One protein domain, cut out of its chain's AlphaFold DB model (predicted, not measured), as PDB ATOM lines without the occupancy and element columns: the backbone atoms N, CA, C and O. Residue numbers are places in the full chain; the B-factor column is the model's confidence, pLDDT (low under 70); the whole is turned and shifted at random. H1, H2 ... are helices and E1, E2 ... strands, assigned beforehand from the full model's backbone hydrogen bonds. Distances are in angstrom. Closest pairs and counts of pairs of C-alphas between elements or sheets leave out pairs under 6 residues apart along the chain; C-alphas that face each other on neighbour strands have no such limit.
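AT A GLANCE: This is residues 198 to 302 of the 339 residues of the protein "RING-type domain-containing protein" of Ophiocordyceps polyrhachis-furcata BCC 54312 (UniProt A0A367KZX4). This domain has little regular structure: a short hairpin, E1 and E2, leads straight into the longest helix, H1, and looping chain links these to three short helices, H2 far from the middle and H3 and H4 near each other. The printed part has 105 residues, in order E1, E2, H1, H2, H3, H4; the sheet E1 - E2 is antiparallel. It is mostly helix, with 37 residues in named elements, and compact, radius of gyration of the C-alphas 13.8 A, spanning 40 by 33 by 28 A.

IN THESE COORDINATES: E1 is residues 209 to 211, from C-alpha 209 at (129.805, 133.555, 109.941); E2 is 217 to 219. H1, 220 to 232, is 18.0 A long. H2 is 265 to 269, H3 283 to 290, 10.5 A, and H4 295 to 299, ending at (116.068, 137.129, 106.398).

HOW THE PARTS SIT: In the hairpin, N 210 and O 218 are 2.8 A apart. The closest C-alphas of E1 and H1, Ala 210 and His 220, are 5.0 A apart. H1 and H3 are close but not clearly touching, Lys 228 to Ile 290 C-alphas 7.1 A, at a steep tilt of 60 degrees, opposite ways. H3 and H4 are likewise close, Ile 289 to Leu 295 C-alphas 6.6 A. H2 and H4 are apart. Each helix has every O i to N i+4 pair within hydrogen-bond range.

THE WHOLE: The C-alphas of Ser 203 and Cys 252, farthest apart, are 40.5 A apart. The printed part has no cut. The links H1 to H2 and H2 to H3 are long. Confidence is under 70 at residues 200 to 205, 233 to 238 and 271 to 302.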
ATOM      1  N   GLY A 198     133.804 130.626 107.084       81.06
ATOM      2  CA  GLY A 198     133.943 130.910 105.665       81.06
ATOM      3  C   GLY A 198     132.595 131.059 104.978       81.06
ATOM      4  O   GLY A 198     131.564 130.644 105.527       81.06
ATOM      5  N   PRO A 199     132.583 131.631 103.762       71.44
ATOM      6  CA  PRO A 199     131.435 131.505 102.880       71.44
ATOM      7  C   PRO A 199     131.121 130.017 102.716       71.44
ATOM      8  O   PRO A 199     132.029 129.182 102.696       71.44
ATOM      9  N   VAL A 200     129.830 129.680 102.648       58.25
ATOM     10  CA  VAL A 200     129.353 128.297 102.534       58.25
ATOM     11  C   VAL A 200     129.848 127.724 101.204       58.25
ATOM     12  O   VAL A 200     129.158 127.780 100.192       58.25
ATOM     13  N   ARG A 201     131.073 127.199 101.184       60.19
ATOM     14  CA  ARG A 201     131.536 126.326 100.113       60.19
ATOM     15  C   ARG A 201     130.902 124.964 100.353       60.19
ATOM     16  O   ARG A 201     130.817 124.487 101.484       60.19
ATOM     17  N   SER A 202     130.414 124.368  99.277       54.59
ATOM     18  CA  SER A 202     129.543 123.190  99.261       54.59
ATOM     19  C   SER A 202     130.141 121.921  99.881       54.59
ATOM     20  O   SER A 202     129.402 120.959 100.072       54.59
ATOM     21  N   SER A 203     131.438 121.876 100.202       53.62
ATOM     22  CA  SER A 203     132.130 120.599 100.396       53.62
ATOM     23  C   SER A 203     132.438 120.166 101.832       53.62
ATOM     24  O   SER A 203     132.630 118.971 102.026       53.62
ATOM     25  N   ALA A 204     132.443 121.018 102.863       54.75
ATOM     26  CA  ALA A 204     132.688 120.519 104.224       54.75
ATOM     27  C   ALA A 204     132.310 121.533 105.303       54.75
ATOM     28  O   ALA A 204     132.855 122.625 105.302       54.75
ATOM     29  N   SER A 205     131.388 121.133 106.192       66.56
ATOM     30  CA  SER A 205     131.123 121.526 107.599       66.56
ATOM     31  C   SER A 205     131.382 122.947 108.132       66.56
ATOM     32  O   SER A 205     131.182 123.155 109.331       66.56
ATOM     33  N   ASN A 206     131.784 123.914 107.317       76.56
ATOM     34  CA  ASN A 206     132.195 125.225 107.773       76.56
ATOM     35  C   ASN A 206     130.994 125.941 108.362       76.56
ATOM     36  O   ASN A 206     129.887 125.967 107.810       76.56
ATOM     37  N   GLU A 207     131.208 126.464 109.556       87.94
ATOM     38  CA  GLU A 207     130.183 127.207 110.238       87.94
ATOM     39  C   GLU A 207     130.036 128.564 109.555       87.94
ATOM     40  O   GLU A 207     131.017 129.264 109.313       87.94
ATOM     41  N   ARG A 208     128.798 128.930 109.210       90.19
ATOM     42  CA  ARG A 208     128.527 130.226 108.592       90.19
ATOM     43  C   ARG A 208     128.858 131.330 109.595       90.19
ATOM     44  O   ARG A 208     128.467 131.222 110.761       90.19
ATOM     45  N   ALA A 209     129.551 132.369 109.136       92.75
ATOM     46  CA  ALA A 209     129.805 133.555 109.941       92.75
ATOM     47  C   ALA A 209     128.478 134.228 110.330       92.75
ATOM     48  O   ALA A 209     127.543 134.308 109.530       92.75
ATOM     49  N   ALA A 210     128.402 134.672 111.576       93.56
ATOM     50  CA  ALA A 210     127.327 135.477 112.121       93.56
ATOM     51  C   ALA A 210     127.950 136.656 112.867       93.56
ATOM     52  O   ALA A 210     128.751 136.467 113.787       93.56
ATOM     53  N   TYR A 211     127.573 137.859 112.465       93.94
ATOM     54  CA  TYR A 211     128.070 139.108 113.008       93.94
ATOM     55  C   TYR A 211     127.059 139.690 113.984       93.94
ATOM     56  O   TYR A 211     125.848 139.719 113.736       93.94
ATOM     57  N   LEU A 212     127.574 140.156 115.113       93.06
ATOM     58  CA  LEU A 212     126.839 141.027 116.014       93.06
ATOM     59  C   LEU A 212     127.027 142.484 115.591       93.06
ATOM     60  O   LEU A 212     127.994 142.827 114.917       93.06
ATOM     61  N   TYR A 213     126.147 143.362 116.061       89.06
ATOM     62  CA  TYR A 213     126.207 144.797 115.771       89.06
ATOM     63  C   TYR A 213     127.469 145.497 116.287       89.06
ATOM     64  O   TYR A 213     127.916 146.474 115.701       89.06
ATOM     65  N   CYS A 214     128.099 144.956 117.332       92.31
ATOM     66  CA  CYS A 214     129.417 145.407 117.783       92.31
ATOM     67  C   CYS A 214     130.559 145.070 116.805       92.31
ATOM     68  O   CYS A 214     131.702 145.415 117.076       92.31
ATOM     69  N   GLY A 215     130.285 144.365 115.702       93.62
ATOM     70  CA  GLY A 215     131.275 143.954 114.704       93.62
ATOM     71  C   GLY A 215     131.931 142.600 114.980       93.62
ATOM     72  O   GLY A 215     132.565 142.041 114.089       93.62
ATOM     73  N   HIS A 216     131.750 142.026 116.172       95.56
ATOM     74  CA  HIS A 216     132.312 140.719 116.502       95.56
ATOM     75  C   HIS A 216     131.667 139.585 115.701       95.56
ATOM     76  O   HIS A 216     130.442 139.524 115.547       95.56
ATOM     77  N   VAL A 217     132.512 138.659 115.245       95.31
ATOM     78  CA  VAL A 217     132.136 137.528 114.397       95.31
ATOM     79  C   VAL A 217     132.159 136.214 115.172       95.31
ATOM     80  O   VAL A 217     133.061 135.936 115.962       95.31
ATOM     81  N   PHE A 218     131.151 135.383 114.934       95.75
ATOM     82  CA  PHE A 218     131.011 134.067 115.541       95.75
ATOM     83  C   PHE A 218     130.531 133.057 114.511       95.75
ATOM     84  O   PHE A 218     129.958 133.394 113.479       95.75
ATOM     85  N   GLY A 219     130.683 131.786 114.844       95.06
ATOM     86  CA  GLY A 219     129.959 130.730 114.169       95.06
ATOM     87  C   GLY A 219     128.469 130.784 114.503       95.06
ATOM     88  O   GLY A 219     128.079 130.853 115.671       95.06
ATOM     89  N   HIS A 220     127.619 130.737 113.482       91.69
ATOM     90  CA  HIS A 220     126.167 130.841 113.611       91.69
ATOM     91  C   HIS A 220     125.539 129.817 114.582       91.69
ATOM     92  O   HIS A 220     124.666 130.161 115.383       91.69
ATOM     93  N   LYS A 221     125.937 128.538 114.531       92.50
ATOM     94  CA  LYS A 221     125.428 127.477 115.425       92.50
ATOM     95  C   LYS A 221     125.916 127.688 116.864       92.50
ATOM     96  O   LYS A 221     125.137 127.484 117.798       92.50
ATOM     97  N   CYS A 222     127.163 128.111 117.043       94.19
ATOM     98  CA  CYS A 222     127.780 128.407 118.327       94.19
ATOM     99  C   CYS A 222     127.116 129.616 118.988       94.19
ATOM    100  O   CYS A 222     126.659 129.507 120.126       94.19
ATOM    101  N   LEU A 223     126.952 130.718 118.252       93.12
ATOM    102  CA  LEU A 223     126.261 131.915 118.725       93.12
ATOM    103  C   LEU A 223     124.802 131.614 119.090       93.12
ATOM    104  O   LEU A 223     124.338 131.993 120.164       93.12
ATOM    105  N   LYS A 224     124.092 130.841 118.260       90.62
ATOM    106  CA  LYS A 224     122.725 130.387 118.557       90.62
ATOM    107  C   LYS A 224     122.648 129.569 119.849       90.62
ATOM    108  O   LYS A 224     121.723 129.756 120.639       90.62
ATOM    109  N   LYS A 225     123.601 128.657 120.075       91.94
ATOM    110  CA  LYS A 225     123.680 127.857 121.307       91.94
ATOM    111  C   LYS A 225     123.983 128.736 122.522       91.94
ATOM    112  O   LYS A 225     123.356 128.541 123.560       91.94
ATOM    113  N   TYR A 226     124.895 129.700 122.383       91.69
ATOM    114  CA  TYR A 226     125.225 130.669 123.426       91.69
ATOM    115  C   TYR A 226     123.991 131.473 123.844       91.69
ATOM    116  O   TYR A 226     123.593 131.407 125.004       91.69
ATOM    117  N   ILE A 227     123.323 132.122 122.884       88.62
ATOM    118  CA  ILE A 227     122.084 132.880 123.106       88.62
ATOM    119  C   ILE A 227     121.047 131.985 123.794       88.62
ATOM    120  O   ILE A 227     120.565 132.309 124.873       88.62
ATOM    121  N   LYS A 228     120.760 130.799 123.244       86.94
ATOM    122  CA  LYS A 228     119.771 129.882 123.832       86.94
ATOM    123  C   LYS A 228     120.090 129.515 125.284       86.94
ATOM    124  O   LYS A 228     119.174 129.472 126.097       86.94
ATOM    125  N   ASN A 229     121.354 129.255 125.611       87.19
ATOM    126  CA  ASN A 229     121.764 128.913 126.971       87.19
ATOM    127  C   ASN A 229     121.640 130.103 127.935       87.19
ATOM    128  O   ASN A 229     121.270 129.888 129.085       87.19
ATOM    129  N   GLN A 230     121.906 131.327 127.467       85.81
ATOM    130  CA  GLN A 230     121.731 132.550 128.262       85.81
ATOM    131  C   GLN A 230     120.256 132.801 128.609       85.81
ATOM    132  O   GLN A 230     119.944 133.170 129.734       85.81
ATOM    133  N   PHE A 231     119.334 132.543 127.675       80.06
ATOM    134  CA  PHE A 231     117.895 132.746 127.907       80.06
ATOM    135  C   PHE A 231     117.184 131.556 128.567       80.06
ATOM    136  O   PHE A 231     116.072 131.719 129.065       80.06
ATOM    137  N   ALA A 232     117.779 130.360 128.554       81.06
ATOM    138  CA  ALA A 232     117.173 129.156 129.128       81.06
ATOM    139  C   ALA A 232     117.511 128.930 130.613       81.06
ATOM    140  O   ALA A 232     116.886 128.077 131.239       81.06
ATOM    141  N   GLY A 233     118.504 129.631 131.167       69.19
ATOM    142  CA  GLY A 233     118.888 129.506 132.574       69.19
ATOM    143  C   GLY A 233     118.164 130.507 133.477       69.19
ATOM    144  O   GLY A 233     118.000 131.665 133.110       69.19
ATOM    145  N   GLU A 234     117.798 130.086 134.693       56.25
ATOM    146  CA  GLU A 234     117.343 130.987 135.775       56.25
ATOM    147  C   GLU A 234     118.419 132.003 136.181       56.25
ATOM    148  O   GLU A 234     118.115 133.080 136.693       56.25
ATOM    149  N   LEU A 235     119.689 131.704 135.891       58.25
ATOM    150  CA  LEU A 235     120.750 132.694 135.953       58.25
ATOM    151  C   LEU A 235     120.616 133.628 134.750       58.25
ATOM    152  O   LEU A 235     121.102 133.307 133.663       58.25
ATOM    153  N   ARG A 236     120.020 134.804 134.979       64.25
ATOM    154  CA  ARG A 236     120.132 135.997 134.123       64.25
ATOM    155  C   ARG A 236     121.593 136.453 134.029       64.25
ATOM    156  O   ARG A 236     121.976 137.500 134.541       64.25
ATOM    157  N   ARG A 237     122.436 135.632 133.416       63.00
ATOM    158  CA  ARG A 237     123.782 136.022 133.026       63.00
ATOM    159  C   ARG A 237     123.683 137.090 131.942       63.00
ATOM    160  O   ARG A 237     122.652 137.244 131.283       63.00
ATOM    161  N   SER A 238     124.753 137.871 131.839       68.00
ATOM    162  CA  SER A 238     124.808 139.075 131.024       68.00
ATOM    163  C   SER A 238     124.357 138.780 129.593       68.00
ATOM    164  O   SER A 238     124.931 137.959 128.877       68.00
ATOM    165  N   GLN A 239     123.290 139.460 129.174       86.69
ATOM    166  CA  GLN A 239     122.774 139.439 127.807       86.69
ATOM    167  C   GLN A 239     123.673 140.312 126.927       86.69
ATOM    168  O   GLN A 239     123.203 141.242 126.286       86.69
ATOM    169  N   THR A 240     124.979 140.058 126.961       92.19
ATOM    170  CA  THR A 240     126.018 140.850 126.306       92.19
ATOM    171  C   THR A 240     126.839 139.975 125.374       92.19
ATOM    172  O   THR A 240     126.852 138.738 125.477       92.19
ATOM    173  N   CYS A 241     127.507 140.624 124.426       93.44
ATOM    174  CA  CYS A 241     128.484 139.979 123.571       93.44
ATOM    175  C   CYS A 241     129.543 139.254 124.438       93.44
ATOM    176  O   CYS A 241     129.928 139.757 125.493       93.44
ATOM    177  N   PRO A 242     130.019 138.065 124.026       93.56
ATOM    178  CA  PRO A 242     131.087 137.357 124.738       93.56
ATOM    179  C   PRO A 242     132.435 138.089 124.751       93.56
ATOM    180  O   PRO A 242     133.280 137.768 125.578       93.56
ATOM    181  N   ILE A 243     132.654 139.011 123.808       95.00
ATOM    182  CA  ILE A 243     133.943 139.684 123.598       95.00
ATOM    183  C   ILE A 243     133.918 141.117 124.145       95.00
ATOM    184  O   ILE A 243     134.914 141.586 124.686       95.00
ATOM    185  N   CYS A 244     132.783 141.815 124.049       94.06
ATOM    186  CA  CYS A 244     132.626 143.191 124.520       94.06
ATOM    187  C   CYS A 244     131.344 143.368 125.351       94.06
ATOM    188  O   CYS A 244     130.424 142.555 125.253       94.06
ATOM    189  N   PRO A 245     131.210 144.448 126.139       92.12
ATOM    190  CA  PRO A 245     130.032 144.665 126.983       92.12
ATOM    191  C   PRO A 245     128.758 145.067 126.213       92.12
ATOM    192  O   PRO A 245     127.749 145.384 126.835       92.12
ATOM    193  N   THR A 246     128.761 145.061 124.875       90.50
ATOM    194  CA  THR A 246     127.590 145.444 124.069       90.50
ATOM    195  C   THR A 246     126.415 144.493 124.320       90.50
ATOM    196  O   THR A 246     126.599 143.274 124.221       90.50
ATOM    197  N   PRO A 247     125.204 145.002 124.608       89.69
ATOM    198  CA  PRO A 247     124.035 144.162 124.828       89.69
ATOM    199  C   PRO A 247     123.607 143.421 123.549       89.69
ATOM    200  O   PRO A 247     123.688 143.940 122.441       89.69
ATOM    201  N   LEU A 248     123.135 142.187 123.723       88.75
ATOM    202  CA  LEU A 248     122.493 141.341 122.707       88.75
ATOM    203  C   LEU A 248     120.976 141.509 122.690       88.75
ATOM    204  O   LEU A 248     120.290 140.833 121.928       88.75
ATOM    205  N   CYS A 249     120.448 142.341 123.578       86.69
ATOM    206  CA  CYS A 249     119.040 142.666 123.641       86.69
ATOM    207  C   CYS A 249     118.846 144.138 123.333       86.69
ATOM    208  O   CYS A 249     119.635 144.987 123.741       86.69
ATOM    209  N   HIS A 250     117.753 144.416 122.644       81.56
ATOM    210  CA  HIS A 250     117.231 145.759 122.507       81.56
ATOM    211  C   HIS A 250     116.699 146.279 123.851       81.56
ATOM    212  O   HIS A 250     116.382 145.485 124.741       81.56
ATOM    213  N   GLY A 251     116.529 147.598 123.976       76.44
ATOM    214  CA  GLY A 251     115.887 148.222 125.140       76.44
ATOM    215  C   GLY A 251     114.477 147.683 125.421       76.44
ATOM    216  O   GLY A 251     114.075 147.596 126.576       76.44
ATOM    217  N   CYS A 252     113.757 147.211 124.394       79.81
ATOM    218  CA  CYS A 252     112.459 146.542 124.549       79.81
ATOM    219  C   CYS A 252     112.547 145.104 125.109       79.81
ATOM    220  O   CYS A 252     111.521 144.450 125.289       79.81
ATOM    221  N   GLY A 253     113.755 144.573 125.339       78.38
ATOM    222  CA  GLY A 253     113.996 143.235 125.890       78.38
ATOM    223  C   GLY A 253     114.044 142.089 124.868       78.38
ATOM    224  O   GLY A 253     114.211 140.935 125.263       78.38
ATOM    225  N   HIS A 254     113.917 142.365 123.565       82.44
ATOM    226  CA  HIS A 254     114.054 141.351 122.510       82.44
ATOM    227  C   HIS A 254     115.511 141.138 122.097       82.44
ATOM    228  O   HIS A 254     116.293 142.082 122.042       82.44
ATOM    229  N   VAL A 255     115.867 139.896 121.757       83.88
ATOM    230  CA  VAL A 255     117.219 139.541 121.304       83.88
ATOM    231  C   VAL A 255     117.465 140.087 119.901       83.88
ATOM    232  O   VAL A 255     116.671 139.846 118.991       83.88
ATOM    233  N   THR A 256     118.590 140.766 119.713       83.69
ATOM    234  CA  THR A 256     119.056 141.229 118.407       83.69
ATOM    235  C   THR A 256     119.339 140.040 117.493       83.69
ATOM    236  O   THR A 256     120.031 139.096 117.889       83.69
ATOM    237  N   ILE A 257     118.825 140.079 116.264       82.56
ATOM    238  CA  ILE A 257     119.058 139.027 115.271       82.56
ATOM    239  C   ILE A 257     120.497 139.171 114.739       82.56
ATOM    240  O   ILE A 257     120.842 140.241 114.242       82.56
ATOM    241  N   PRO A 258     121.348 138.129 114.825       88.06
ATOM    242  CA  PRO A 258     122.678 138.168 114.222       88.06
ATOM    243  C   PRO A 258     122.602 138.338 112.702       88.06
ATOM    244  O   PRO A 258     121.753 137.723 112.051       88.06
ATOM    245  N   ARG A 259     123.521 139.120 112.132       88.94
ATOM    246  CA  ARG A 259     123.612 139.362 110.685       88.94
ATOM    247  C   ARG A 259     124.558 138.366 110.017       88.94
ATOM    248  O   ARG A 259     125.483 137.860 110.645       88.94
ATOM    249  N   LEU A 260     124.328 138.070 108.740       88.00
ATOM    250  CA  LEU A 260     125.233 137.227 107.942       88.00
ATOM    251  C   LEU A 260     126.415 138.012 107.360       88.00
ATOM    252  O   LEU A 260     127.430 137.418 107.010       88.00
ATOM    253  N   GLU A 261     126.277 139.331 107.290       90.44
ATOM    254  CA  GLU A 261     127.274 140.267 106.780       90.44
ATOM    255  C   GLU A 261     127.798 141.136 107.922       90.44
ATOM    256  O   GLU A 261     127.091 141.386 108.905       90.44
ATOM    257  N   ALA A 262     129.056 141.559 107.803       90.69
ATOM    258  CA  ALA A 262     129.679 142.422 108.792       90.69
ATOM    259  C   ALA A 262     128.995 143.798 108.780       90.69
ATOM    260  O   ALA A 262     128.785 144.344 107.698       90.69
ATOM    261  N   PRO A 263     128.674 144.379 109.950       90.00
ATOM    262  CA  PRO A 263     128.159 145.739 109.989       90.00
ATOM    263  C   PRO A 263     129.225 146.714 109.491       90.00
ATOM    264  O   PRO A 263     130.425 146.513 109.755       90.00
ATOM    265  N   SER A 264     128.778 147.764 108.805       89.44
ATOM    266  CA  SER A 264     129.647 148.853 108.356       89.44
ATOM    267  C   SER A 264     130.214 149.629 109.552       89.44
ATOM    268  O   SER A 264     129.700 149.555 110.672       89.44
ATOM    269  N   ASP A 265     131.281 150.399 109.347       87.25
ATOM    270  CA  ASP A 265     131.891 151.162 110.443       87.25
ATOM    271  C   ASP A 265     130.961 152.245 111.008       87.25
ATOM    272  O   ASP A 265     131.009 152.533 112.206       87.25
ATOM    273  N   SER A 266     130.078 152.815 110.182       85.25
ATOM    274  CA  SER A 266     129.052 153.757 110.642       85.25
ATOM    275  C   SER A 266     128.034 153.084 111.568       85.25
ATOM    276  O   SER A 266     127.701 153.649 112.615       85.25
ATOM    277  N   GLU A 267     127.618 151.853 111.246       83.56
ATOM    278  CA  GLU A 267     126.720 151.040 112.079       83.56
ATOM    279  C   GLU A 267     127.373 150.641 113.410       83.56
ATOM    280  O   GLU A 267     126.721 150.664 114.454       83.56
ATOM    281  N   ARG A 268     128.674 150.320 113.406       84.62
ATOM    282  CA  ARG A 268     129.409 149.930 114.625       84.62
ATOM    283  C   ARG A 268     129.541 151.062 115.639       84.62
ATOM    284  O   ARG A 268     129.557 150.796 116.839       84.62
ATOM    285  N   ARG A 269     129.668 152.311 115.176       79.56
ATOM    286  CA  ARG A 269     129.862 153.488 116.047       79.56
ATOM    287  C   ARG A 269     128.618 153.860 116.846       79.56
ATOM    288  O   ARG A 269     128.748 154.522 117.870       79.56
ATOM    289  N   HIS A 270     127.441 153.401 116.424       74.25
ATOM    290  CA  HIS A 270     126.176 153.756 117.058       74.25
ATOM    291  C   HIS A 270     125.427 152.517 117.566       74.25
ATOM    292  O   HIS A 270     124.301 152.256 117.145       74.25
ATOM    293  N   PRO A 271     125.996 151.767 118.531       61.09
ATOM    294  CA  PRO A 271     125.339 150.588 119.086       61.09
ATOM    295  C   PRO A 271     124.040 150.922 119.845       61.09
ATOM    296  O   PRO A 271     123.306 150.012 120.208       61.09
ATOM    297  N   GLY A 272     123.758 152.206 120.102       54.75
ATOM    298  CA  GLY A 272     122.510 152.693 120.698       54.75
ATOM    299  C   GLY A 272     121.400 153.018 119.690       54.75
ATOM    300  O   GLY A 272     120.246 153.123 120.089       54.75
ATOM    301  N   TYR A 273     121.698 153.112 118.388       53.72
ATOM    302  CA  TYR A 273     120.723 153.487 117.351       53.72
ATOM    303  C   TYR A 273     119.866 152.299 116.892       53.72
ATOM    304  O   TYR A 273     119.542 152.146 115.718       53.72
ATOM    305  N   PHE A 274     119.505 151.419 117.822       57.66
ATOM    306  CA  PHE A 274     118.562 150.338 117.549       57.66
ATOM    307  C   PHE A 274     117.147 150.680 117.996       57.66
ATOM    308  O   PHE A 274     116.294 149.808 117.929       57.66
ATOM    309  N   GLU A 275     116.863 151.906 118.453       51.22
ATOM    310  CA  GLU A 275     115.511 152.350 118.851       51.22
ATOM    311  C   GLU A 275     114.436 152.041 117.800       51.22
ATOM    312  O   GLU A 275     113.310 151.694 118.161       51.22
ATOM    313  N   LEU A 276     114.806 152.038 116.517       50.47
ATOM    314  CA  LEU A 276     113.987 151.488 115.444       50.47
ATOM    315  C   LEU A 276     114.016 149.969 115.490       50.47
ATOM    316  O   LEU A 276     114.752 149.288 114.774       50.47
ATOM    317  N   CYS A 277     113.172 149.423 116.355       51.53
ATOM    318  CA  CYS A 277     112.975 148.002 116.364       51.53
ATOM    319  C   CYS A 277     111.925 147.578 115.350       51.53
ATOM    320  O   CYS A 277     110.820 147.156 115.694       51.53
ATOM    321  N   GLU A 278     112.339 147.582 114.088       52.31
ATOM    322  CA  GLU A 278     111.606 146.937 112.996       52.31
ATOM    323  C   GLU A 278     111.334 145.444 113.291       52.31
ATOM    324  O   GLU A 278     110.464 144.828 112.683       52.31
ATOM    325  N   TYR A 279     112.018 144.869 114.294       54.09
ATOM    326  CA  TYR A 279     111.916 143.473 114.709       54.09
ATOM    327  C   TYR A 279     111.510 143.248 116.190       54.09
ATOM    328  O   TYR A 279     111.456 142.089 116.608       54.09
ATOM    329  N   CYS A 280     111.148 144.269 116.997       48.84
ATOM    330  CA  CYS A 280     110.673 144.036 118.393       48.84
ATOM    331  C   CYS A 280     109.319 143.299 118.371       48.84
ATOM    332  O   CYS A 280     108.907 142.751 119.382       48.84
ATOM    333  N   GLY A 281     108.611 143.227 117.240       42.69
ATOM    334  CA  GLY A 281     107.398 142.406 117.114       42.69
ATOM    335  C   GLY A 281     107.673 140.899 117.000       42.69
ATOM    336  O   GLY A 281     106.768 140.074 117.106       42.69
ATOM    337  N   ALA A 282     108.927 140.500 116.803       49.03
ATOM    338  CA  ALA A 282     109.278 139.190 116.282       49.03
ATOM    339  C   ALA A 282     109.484 138.130 117.386       49.03
ATOM    340  O   ALA A 282     110.365 137.268 117.308       49.03
ATOM    341  N   ARG A 283     108.643 138.142 118.429       50.47
ATOM    342  CA  ARG A 283     108.611 137.079 119.454       50.47
ATOM    343  C   ARG A 283     108.352 135.703 118.815       50.47
ATOM    344  O   ARG A 283     108.833 134.675 119.298       50.47
ATOM    345  N   GLU A 284     107.647 135.695 117.686       52.03
ATOM    346  CA  GLU A 284     107.429 134.537 116.816       52.03
ATOM    347  C   GLU A 284     108.681 134.155 116.015       52.03
ATOM    348  O   GLU A 284     109.001 132.972 115.918       52.03
ATOM    349  N   THR A 285     109.454 135.132 115.541       54.25
ATOM    350  CA  THR A 285     110.731 134.923 114.840       54.25
ATOM    351  C   THR A 285     111.806 134.358 115.761       54.25
ATOM    352  O   THR A 285     112.515 133.427 115.387       54.25
ATOM    353  N   LEU A 286     111.893 134.822 117.008       57.81
ATOM    354  CA  LEU A 286     112.782 134.212 117.999       57.81
ATOM    355  C   LEU A 286     112.345 132.790 118.357       57.81
ATOM    356  O   LEU A 286     113.196 131.902 118.431       57.81
ATOM    357  N   LYS A 287     111.036 132.529 118.498       57.00
ATOM    358  CA  LYS A 287     110.523 131.152 118.613       57.00
ATOM    359  C   LYS A 287     110.926 130.315 117.396       57.00
ATOM    360  O   LYS A 287     111.409 129.204 117.584       57.00
ATOM    361  N   ALA A 288     110.806 130.835 116.177       56.66
ATOM    362  CA  ALA A 288     111.228 130.167 114.945       56.66
ATOM    363  C   ALA A 288     112.734 129.844 114.933       56.66
ATOM    364  O   ALA A 288     113.115 128.693 114.688       56.66
ATOM    365  N   ILE A 289     113.591 130.807 115.293       59.50
ATOM    366  CA  ILE A 289     115.043 130.608 115.423       59.50
ATOM    367  C   ILE A 289     115.320 129.531 116.476       59.50
ATOM    368  O   ILE A 289     116.014 128.553 116.191       59.50
ATOM    369  N   ILE A 290     114.756 129.652 117.678       56.75
ATOM    370  CA  ILE A 290     114.962 128.702 118.786       56.75
ATOM    371  C   ILE A 290     114.464 127.291 118.421       56.75
ATOM    372  O   ILE A 290     115.114 126.305 118.792       56.75
ATOM    373  N   ASN A 291     113.382 127.192 117.645       59.38
ATOM    374  CA  ASN A 291     112.772 125.939 117.188       59.38
ATOM    375  C   ASN A 291     113.470 125.307 115.975       59.38
ATOM    376  O   ASN A 291     113.089 124.215 115.556       59.38
ATOM    377  N   GLY A 292     114.521 125.937 115.443       50.03
ATOM    378  CA  GLY A 292     115.358 125.331 114.408       50.03
ATOM    379  C   GLY A 292     115.027 125.733 112.974       50.03
ATOM    380  O   GLY A 292     115.588 125.118 112.073       50.03
ATOM    381  N   GLN A 293     114.204 126.761 112.740       56.88
ATOM    382  CA  GLN A 293     114.164 127.387 111.416       56.88
ATOM    383  C   GLN A 293     115.496 128.105 111.143       56.88
ATOM    384  O   GLN A 293     116.118 128.673 112.049       56.88
ATOM    385  N   GLU A 294     115.983 127.990 109.907       56.03
ATOM    386  CA  GLU A 294     117.258 128.567 109.483       56.03
ATOM    387  C   GLU A 294     117.157 130.094 109.393       56.03
ATOM    388  O   GLU A 294     116.172 130.620 108.878       56.03
ATOM    389  N   LEU A 295     118.183 130.817 109.864       52.75
ATOM    390  CA  LEU A 295     118.214 132.289 109.838       52.75
ATOM    391  C   LEU A 295     118.058 132.853 108.414       52.75
ATOM    392  O   LEU A 295     117.455 133.908 108.244       52.75
ATOM    393  N   GLY A 296     118.496 132.112 107.388       48.81
ATOM    394  CA  GLY A 296     118.295 132.493 105.987       48.81
ATOM    395  C   GLY A 296     116.820 132.566 105.572       48.81
ATOM    396  O   GLY A 296     116.441 133.463 104.830       48.81
ATOM    397  N   ALA A 297     115.957 131.689 106.100       45.12
ATOM    398  CA  ALA A 297     114.523 131.712 105.796       45.12
ATOM    399  C   ALA A 297     113.789 132.885 106.467       45.12
ATOM    400  O   ALA A 297     112.712 133.277 106.025       45.12
ATOM    401  N   LEU A 298     114.363 133.437 107.538       46.09
ATOM    402  CA  LEU A 298     113.832 134.611 108.224       46.09
ATOM    403  C   LEU A 298     114.292 135.901 107.557       46.09
ATOM    404  O   LEU A 298     113.460 136.766 107.326       46.09
ATOM    405  N   GLN A 299     115.563 135.982 107.152       47.72
ATOM    406  CA  GLN A 299     116.068 137.129 106.398       47.72
ATOM    407  C   GLN A 299     115.322 137.300 105.064       47.72
ATOM    408  O   GLN A 299     114.958 138.416 104.724       47.72
ATOM    409  N   MET A 300     114.994 136.199 104.373       36.38
ATOM    410  CA  MET A 300     114.223 136.205 103.116       36.38
ATOM    411  C   MET A 300     112.721 136.502 103.279       36.38
ATOM    412  O   MET A 300     112.056 136.828 102.299       36.38
ATOM    413  N   ARG A 301     112.155 136.346 104.484       38.00
ATOM    414  CA  ARG A 301     110.741 136.669 104.762       38.00
ATOM    415  C   ARG A 301     110.527 138.118 105.171       38.00
ATOM    416  O   ARG A 301     109.385 138.566 105.194       38.00
ATOM    417  N   THR A 302     111.601 138.832 105.477       37.97
ATOM    418  CA  THR A 302     111.554 140.276 105.650       37.97
ATOM    419  C   THR A 302     111.936 140.913 104.323       37.97
ATOM    420  O   THR A 302     113.079 140.755 103.896       37.97
TER     421      THR A 302